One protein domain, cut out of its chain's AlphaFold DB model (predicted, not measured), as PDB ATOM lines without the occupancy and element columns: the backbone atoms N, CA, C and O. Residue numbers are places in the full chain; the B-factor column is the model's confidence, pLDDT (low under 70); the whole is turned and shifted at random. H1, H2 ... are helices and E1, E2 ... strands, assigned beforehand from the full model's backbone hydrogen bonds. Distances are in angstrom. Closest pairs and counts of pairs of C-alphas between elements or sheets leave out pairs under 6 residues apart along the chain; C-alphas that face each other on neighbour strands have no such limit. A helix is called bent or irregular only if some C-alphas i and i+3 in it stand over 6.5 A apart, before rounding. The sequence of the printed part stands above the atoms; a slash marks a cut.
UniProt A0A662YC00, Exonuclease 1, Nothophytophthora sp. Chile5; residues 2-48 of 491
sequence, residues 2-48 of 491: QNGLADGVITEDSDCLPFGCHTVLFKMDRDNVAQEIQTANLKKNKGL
ATOM      1  N   GLN A   2      14.888  43.750  23.054       75.88
ATOM      2  CA  GLN A   2      16.241  43.972  23.608       75.88
ATOM      3  C   GLN A   2      16.508  43.219  24.933       75.88
ATOM      4  O   GLN A   2      17.514  42.533  25.046       75.88
ATOM      5  N   ASN A   3      15.548  43.207  25.867       82.94
ATOM      6  CA  ASN A   3      15.650  42.470  27.140       82.94
ATOM      7  C   ASN A   3      15.260  40.971  27.045       82.94
ATOM      8  O   ASN A   3      14.827  40.380  28.030       82.94
ATOM      9  N   GLY A   4      15.286  40.351  25.859       84.94
ATOM     10  CA  GLY A   4      14.953  38.928  25.648       84.94
ATOM     11  C   GLY A   4      13.475  38.528  25.835       84.94
ATOM     12  O   GLY A   4      13.116  37.379  25.595       84.94
ATOM     13  N   LEU A   5      12.598  39.460  26.233       87.44
ATOM     14  CA  LEU A   5      11.188  39.182  26.559       87.44
ATOM     15  C   LEU A   5      10.292  38.835  25.350       87.44
ATOM     16  O   LEU A   5       9.196  38.324  25.544       87.44
ATOM     17  N   ALA A   6      10.724  39.128  24.117       91.12
ATOM     18  CA  ALA A   6       9.950  38.870  22.896       91.12
ATOM     19  C   ALA A   6      10.860  38.771  21.663       91.12
ATOM     20  O   ALA A   6      11.746  39.616  21.498       91.12
ATOM     21  N   ASP A   7      10.584  37.793  20.794       90.38
ATOM     22  CA  ASP A   7      11.408  37.413  19.631       90.38
ATOM     23  C   ASP A   7      11.154  38.271  18.368       90.38
ATOM     24  O   ASP A   7      11.933  38.238  17.417       90.38
ATOM     25  N   GLY A   8      10.093  39.086  18.367       91.38
ATOM     26  CA  GLY A   8       9.745  40.029  17.300       91.38
ATOM     27  C   GLY A   8       8.656  41.013  17.741       91.38
ATOM     28  O   GLY A   8       8.140  40.905  18.855       91.38
ATOM     29  N   VAL A   9       8.311  41.965  16.872       94.00
ATOM     30  CA  VAL A   9       7.188  42.910  17.051       94.00
ATOM     31  C   VAL A   9       6.246  42.805  15.850       94.00
ATOM     32  O   VAL A   9       6.722  42.769  14.720       94.00
ATOM     33  N   ILE A  10       4.931  42.773  16.077       94.81
ATOM     34  CA  ILE A  10       3.905  42.874  15.025       94.81
ATOM     35  C   ILE A  10       3.328  44.290  15.077       94.81
ATOM     36  O   ILE A  10       2.884  44.720  16.140       94.81
ATOM     37  N   THR A  11       3.368  45.025  13.965       94.44
ATOM     38  CA  THR A  11       2.900  46.421  13.888       94.44
ATOM     39  C   THR A  11       2.746  46.878  12.435       94.44
ATOM     40  O   THR A  11       3.438  46.381  11.552       94.44
ATOM     41  N   GLU A  12       1.894  47.873  12.182       93.31
ATOM     42  CA  GLU A  12       1.899  48.623  10.913       93.31
ATOM     43  C   GLU A  12       2.815  49.862  10.959       93.31
ATOM     44  O   GLU A  12       3.078  50.470   9.922       93.31
ATOM     45  N   ASP A  13       3.304  50.239  12.145       89.62
ATOM     46  CA  ASP A  13       4.133  51.425  12.372       89.62
ATOM     47  C   ASP A  13       5.621  51.150  12.088       89.62
ATOM     48  O   ASP A  13       6.238  50.258  12.679       89.62
ATOM     49  N   SER A  14       6.207  51.923  11.169       85.44
ATOM     50  CA  SER A  14       7.614  51.819  10.765       85.44
ATOM     51  C   SER A  14       8.602  52.097  11.894       85.44
ATOM     52  O   SER A  14       9.744  51.621  11.846       85.44
ATOM     53  N   ASP A  15       8.186  52.863  12.897       88.44
ATOM     54  CA  ASP A  15       9.105  53.550  13.799       88.44
ATOM     55  C   ASP A  15       9.715  52.614  14.853       88.44
ATOM     56  O   ASP A  15      10.755  52.913  15.442       88.44
ATOM     57  N   CYS A  16       9.187  51.395  14.995       88.19
ATOM     58  CA  CYS A  16       9.835  50.326  15.757       88.19
ATOM     59  C   CYS A  16      11.265  50.003  15.265       88.19
ATOM     60  O   CYS A  16      12.078  49.511  16.052       88.19
ATOM     61  N   LEU A  17      11.599  50.283  13.997       87.62
ATOM     62  CA  LEU A  17      12.951  50.082  13.457       87.62
ATOM     63  C   LEU A  17      13.985  51.073  14.044       87.62
ATOM     64  O   LEU A  17      14.972  50.589  14.602       87.62
ATOM     65  N   PRO A  18      13.803  52.414  14.004       86.81
ATOM     66  CA  PRO A  18      14.706  53.351  14.686       86.81
ATOM     67  C   PRO A  18      14.746  53.210  16.218       86.81
ATOM     68  O   PRO A  18      15.796  53.476  16.797       86.81
ATOM     69  N   PHE A  19      13.695  52.693  16.874       89.25
ATOM     70  CA  PHE A  19      13.757  52.271  18.292       89.25
ATOM     71  C   PHE A  19      14.624  51.009  18.544       89.25
ATOM     72  O   PHE A  19      14.748  50.542  19.678       89.25
ATOM     73  N   GLY A  20      15.227  50.411  17.510       86.94
ATOM     74  CA  GLY A  20      16.134  49.269  17.656       86.94
ATOM     75  C   GLY A  20      15.436  47.917  17.833       86.94
ATOM     76  O   GLY A  20      15.991  47.006  18.463       86.94
ATOM     77  N   CYS A  21      14.230  47.741  17.282       90.56
ATOM     78  CA  CYS A  21      13.676  46.398  17.101       90.56
ATOM     79  C   CYS A  21      14.514  45.624  16.070       90.56
ATOM     80  O   CYS A  21      14.969  46.170  15.066       90.56
ATOM     81  N   HIS A  22      14.754  44.340  16.336       90.25
ATOM     82  CA  HIS A  22      15.622  43.510  15.494       90.25
ATOM     83  C   HIS A  22      14.836  42.811  14.376       90.25
ATOM     84  O   HIS A  22      15.358  42.656  13.271       90.25
ATOM     85  N   THR A  23      13.582  42.452  14.667       92.62
ATOM     86  CA  THR A  23      12.642  41.765  13.774       92.62
ATOM     87  C   THR A  23      11.269  42.411  13.922       92.62
ATOM     88  O   THR A  23      10.713  42.425  15.023       92.62
ATOM     89  N   VAL A  24      10.716  42.928  12.827       93.94
ATOM     90  CA  VAL A  24       9.398  43.577  12.800       93.94
ATOM     91  C   VAL A  24       8.545  42.961  11.689       93.94
ATOM     92  O   VAL A  24       9.030  42.741  10.580       93.94
ATOM     93  N   LEU A  25       7.290  42.648  12.003       94.19
ATOM     94  CA  LEU A  25       6.317  41.997  11.130       94.19
ATOM     95  C   LEU A  25       5.207  42.992  10.773       94.19
ATOM     96  O   LEU A  25       4.406  43.364  11.629       94.19
ATOM     97  N   PHE A  26       5.179  43.399   9.506       93.19
ATOM     98  CA  PHE A  26       4.260  44.388   8.940       93.19
ATOM     99  C   PHE A  26       3.162  43.751   8.092       93.19
ATOM    100  O   PHE A  26       3.381  42.693   7.500       93.19
ATOM    101  N   LYS A  27       2.032  44.444   7.917       91.38
ATOM    102  CA  LYS A  27       0.935  44.078   7.003       91.38
ATOM    103  C   LYS A  27       0.492  42.636   7.212       91.38
ATOM    104  O   LYS A  27       0.415  41.870   6.251       91.38
ATOM    105  N   MET A  28       0.287  42.274   8.478       92.31
ATOM    106  CA  MET A  28      -0.148  40.933   8.846       92.31
ATOM    107  C   MET A  28      -1.620  40.761   8.470       92.31
ATOM    108  O   MET A  28      -2.485  41.484   8.969       92.31
ATOM    109  N   ASP A  29      -1.902  39.827   7.568       90.81
ATOM    110  CA  ASP A  29      -3.265  39.527   7.139       90.81
ATOM    111  C   ASP A  29      -3.969  38.505   8.050       90.81
ATOM    112  O   ASP A  29      -3.421  37.999   9.033       90.81
ATOM    113  N   ARG A  30      -5.240  38.225   7.737       91.62
ATOM    114  CA  ARG A  30      -6.082  37.279   8.492       91.62
ATOM    115  C   ARG A  30      -5.651  35.822   8.322       91.62
ATOM    116  O   ARG A  30      -6.045  34.988   9.132       91.62
ATOM    117  N   ASP A  31      -4.847  35.539   7.302       91.25
ATOM    118  CA  ASP A  31      -4.311  34.215   6.997       91.25
ATOM    119  C   ASP A  31      -2.941  33.996   7.679       91.25
ATOM    120  O   ASP A  31      -2.307  32.953   7.515       91.25
ATOM    121  N   ASN A  32      -2.537  34.940   8.543       90.25
ATOM    122  CA  ASN A  32      -1.303  34.959   9.332       90.25
ATOM    123  C   ASN A  32      -0.030  35.110   8.481       90.25
ATOM    124  O   ASN A  32       1.055  34.690   8.903       90.25
ATOM    125  N   VAL A  33      -0.139  35.719   7.296       91.94
ATOM    126  CA  VAL A  33       1.011  36.090   6.465       91.94
ATOM    127  C   VAL A  33       1.399  37.540   6.750       91.94
ATOM    128  O   VAL A  33       0.565  38.439   6.721       91.94
ATOM    129  N   ALA A  34       2.683  37.776   7.012       94.00
ATOM    130  CA  ALA A  34       3.253  39.093   7.287       94.00
ATOM    131  C   ALA A  34       4.477  39.389   6.401       94.00
ATOM    132  O   ALA A  34       5.088  38.499   5.802       94.00
ATOM    133  N   GLN A  35       4.849  40.665   6.334       92.62
ATOM    134  CA  GLN A  35       6.079  41.183   5.739       92.62
ATOM    135  C   GLN A  35       7.116  41.417   6.843       92.62
ATOM    136  O   GLN A  35       7.061  42.406   7.568       92.62
ATOM    137  N   GLU A  36       8.058  40.490   6.974       92.94
ATOM    138  CA  GLU A  36       9.171  40.564   7.912       92.94
ATOM    139  C   GLU A  36      10.262  41.516   7.408       92.94
ATOM    140  O   GLU A  36      10.763  41.378   6.290       92.94
ATOM    141  N   ILE A  37      10.665  42.443   8.276       91.19
ATOM    142  CA  ILE A  37      11.877  43.250   8.144       91.19
ATOM    143  C   ILE A  37      12.802  42.894   9.307       91.19
ATOM    144  O   ILE A  37      12.420  42.985  10.474       91.19
ATOM    145  N   GLN A  38      14.034  42.508   8.981       90.12
ATOM    146  CA  GLN A  38      15.098  42.278   9.955       90.12
ATOM    147  C   GLN A  38      16.158  43.368   9.819       90.12
ATOM    148  O   GLN A  38      16.702  43.580   8.732       90.12
ATOM    149  N   THR A  39      16.509  44.020  10.924       86.25
ATOM    150  CA  THR A  39      17.435  45.166  10.931       86.25
ATOM    151  C   THR A  39      18.839  44.785  10.432       86.25
ATOM    152  O   THR A  39      19.490  45.577   9.753       86.25
ATOM    153  N   ALA A  40      19.264  43.531  10.629       86.50
ATOM    154  CA  ALA A  40      20.498  42.988  10.049       86.50
ATOM    155  C   ALA A  40      20.489  42.941   8.502       86.50
ATOM    156  O   ALA A  40      21.525  43.139   7.869       86.50
ATOM    157  N   ASN A  41      19.324  42.729   7.876       85.50
ATOM    158  CA  ASN A  41      19.174  42.714   6.418       85.50
ATOM    159  C   ASN A  41      18.988  44.117   5.816       85.50
ATOM    160  O   ASN A  41      19.090  44.266   4.600       85.50
ATOM    161  N   LEU A  42      18.779  45.160   6.629       79.81
ATOM    162  CA  LEU A  42      18.545  46.525   6.143       79.81
ATOM    163  C   LEU A  42      19.733  47.068   5.323       79.81
ATOM    164  O   LEU A  42      19.527  47.770   4.334       79.81
ATOM    165  N   LYS A  43      20.968  46.657   5.660       75.19
ATOM    166  CA  LYS A  43      22.198  46.990   4.909       75.19
ATOM    167  C   LYS A  43      22.229  46.408   3.480       75.19
ATOM    168  O   LYS A  43      23.028  46.860   2.669       75.19
ATOM    169  N   LYS A  44      21.344  45.459   3.139       79.12
ATOM    170  CA  LYS A  44      21.190  44.894   1.780       79.12
ATOM    171  C   LYS A  44      20.289  45.746   0.868       79.12
ATOM    172  O   LYS A  44      20.071  45.387  -0.287       79.12
ATOM    173  N   ASN A  45      19.743  46.867   1.355       73.25
ATOM    174  CA  ASN A  45      18.854  47.728   0.573       73.25
ATOM    175  C   ASN A  45      19.619  48.549  -0.482       73.25
ATOM    176  O   ASN A  45      20.131  49.632  -0.210       73.25
ATOM    177  N   LYS A  46      19.616  48.055  -1.723       68.75
ATOM    178  CA  LYS A  46      20.268  48.681  -2.890       68.75
ATOM    179  C   LYS A  46      19.585  49.981  -3.372       68.75
ATOM    180  O   LYS A  46      20.070  50.600  -4.312       68.75
ATOM    181  N   GLY A  47      18.452  50.379  -2.780       60.69
ATOM    182  CA  GLY A  47      17.599  51.476  -3.259       60.69
ATOM    183  C   GLY A  47      17.735  52.822  -2.534       60.69
ATOM    184  O   GLY A  47      17.135  53.795  -2.987       60.69
ATOM    185  N   LEU A  48      18.485  52.906  -1.428       53.56
ATOM    186  CA  LEU A  48      18.615  54.131  -0.625       53.56
ATOM    187  C   LEU A  48      20.087  54.511  -0.426       53.56
ATOM    188  O   LEU A  48      20.762  54.010   0.471       53.56
TER     189      LEU A  48
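This is residues 2 to 48 of the 491 residues of the protein "Exonuclease 1" of Nothophytophthora sp. Chile5 (UniProt A0A662YC00). Little of this domain is regular structure: residues 2 to 22 wind without a named element beside a two-stranded antiparallel hairpin, E1 and E2, and a short helix, H1, follows E2, with residues 43 to 48 sticking out. The printed part has 47 residues, 16 in named elements, in the order E1, E2, H1; the class is mixed. It is flat, 31 by 28 by 15 A, and only just compact, close to loose, with a radius of gyration of the C-alphas of 11.4 A.

Find C-alpha 23 at (12.642, 41.765, 13.774); there E1, residues 23 to 26, begins, 10.0 A long. E2, residues 33 to 38, runs 15.8 A. H1, residues 39 to 44, runs 9.9 A to C-alpha 44 at (21.190, 44.894, 1.780); it is only just irregular, with C-alphas 40 and 43 6.7 A apart.

Residues 9 to 10 pair, parallel, with residues 24 to 25 of E1. Between E1 and E2, at 142 degrees, look for N 24 and O 37, 2.9 A apart, within hydrogen-bond range. A tight link joins E2 to H1, where 0 of 2 O i to N i+4 pairs and 2 of 3 O i to N i+3 pairs are within range.

The farthest C-alphas, Leu 5 and Gly 47, are 32.9 A apart. The printed part has no cut; pLDDT is under 70 at residues 46 to 48.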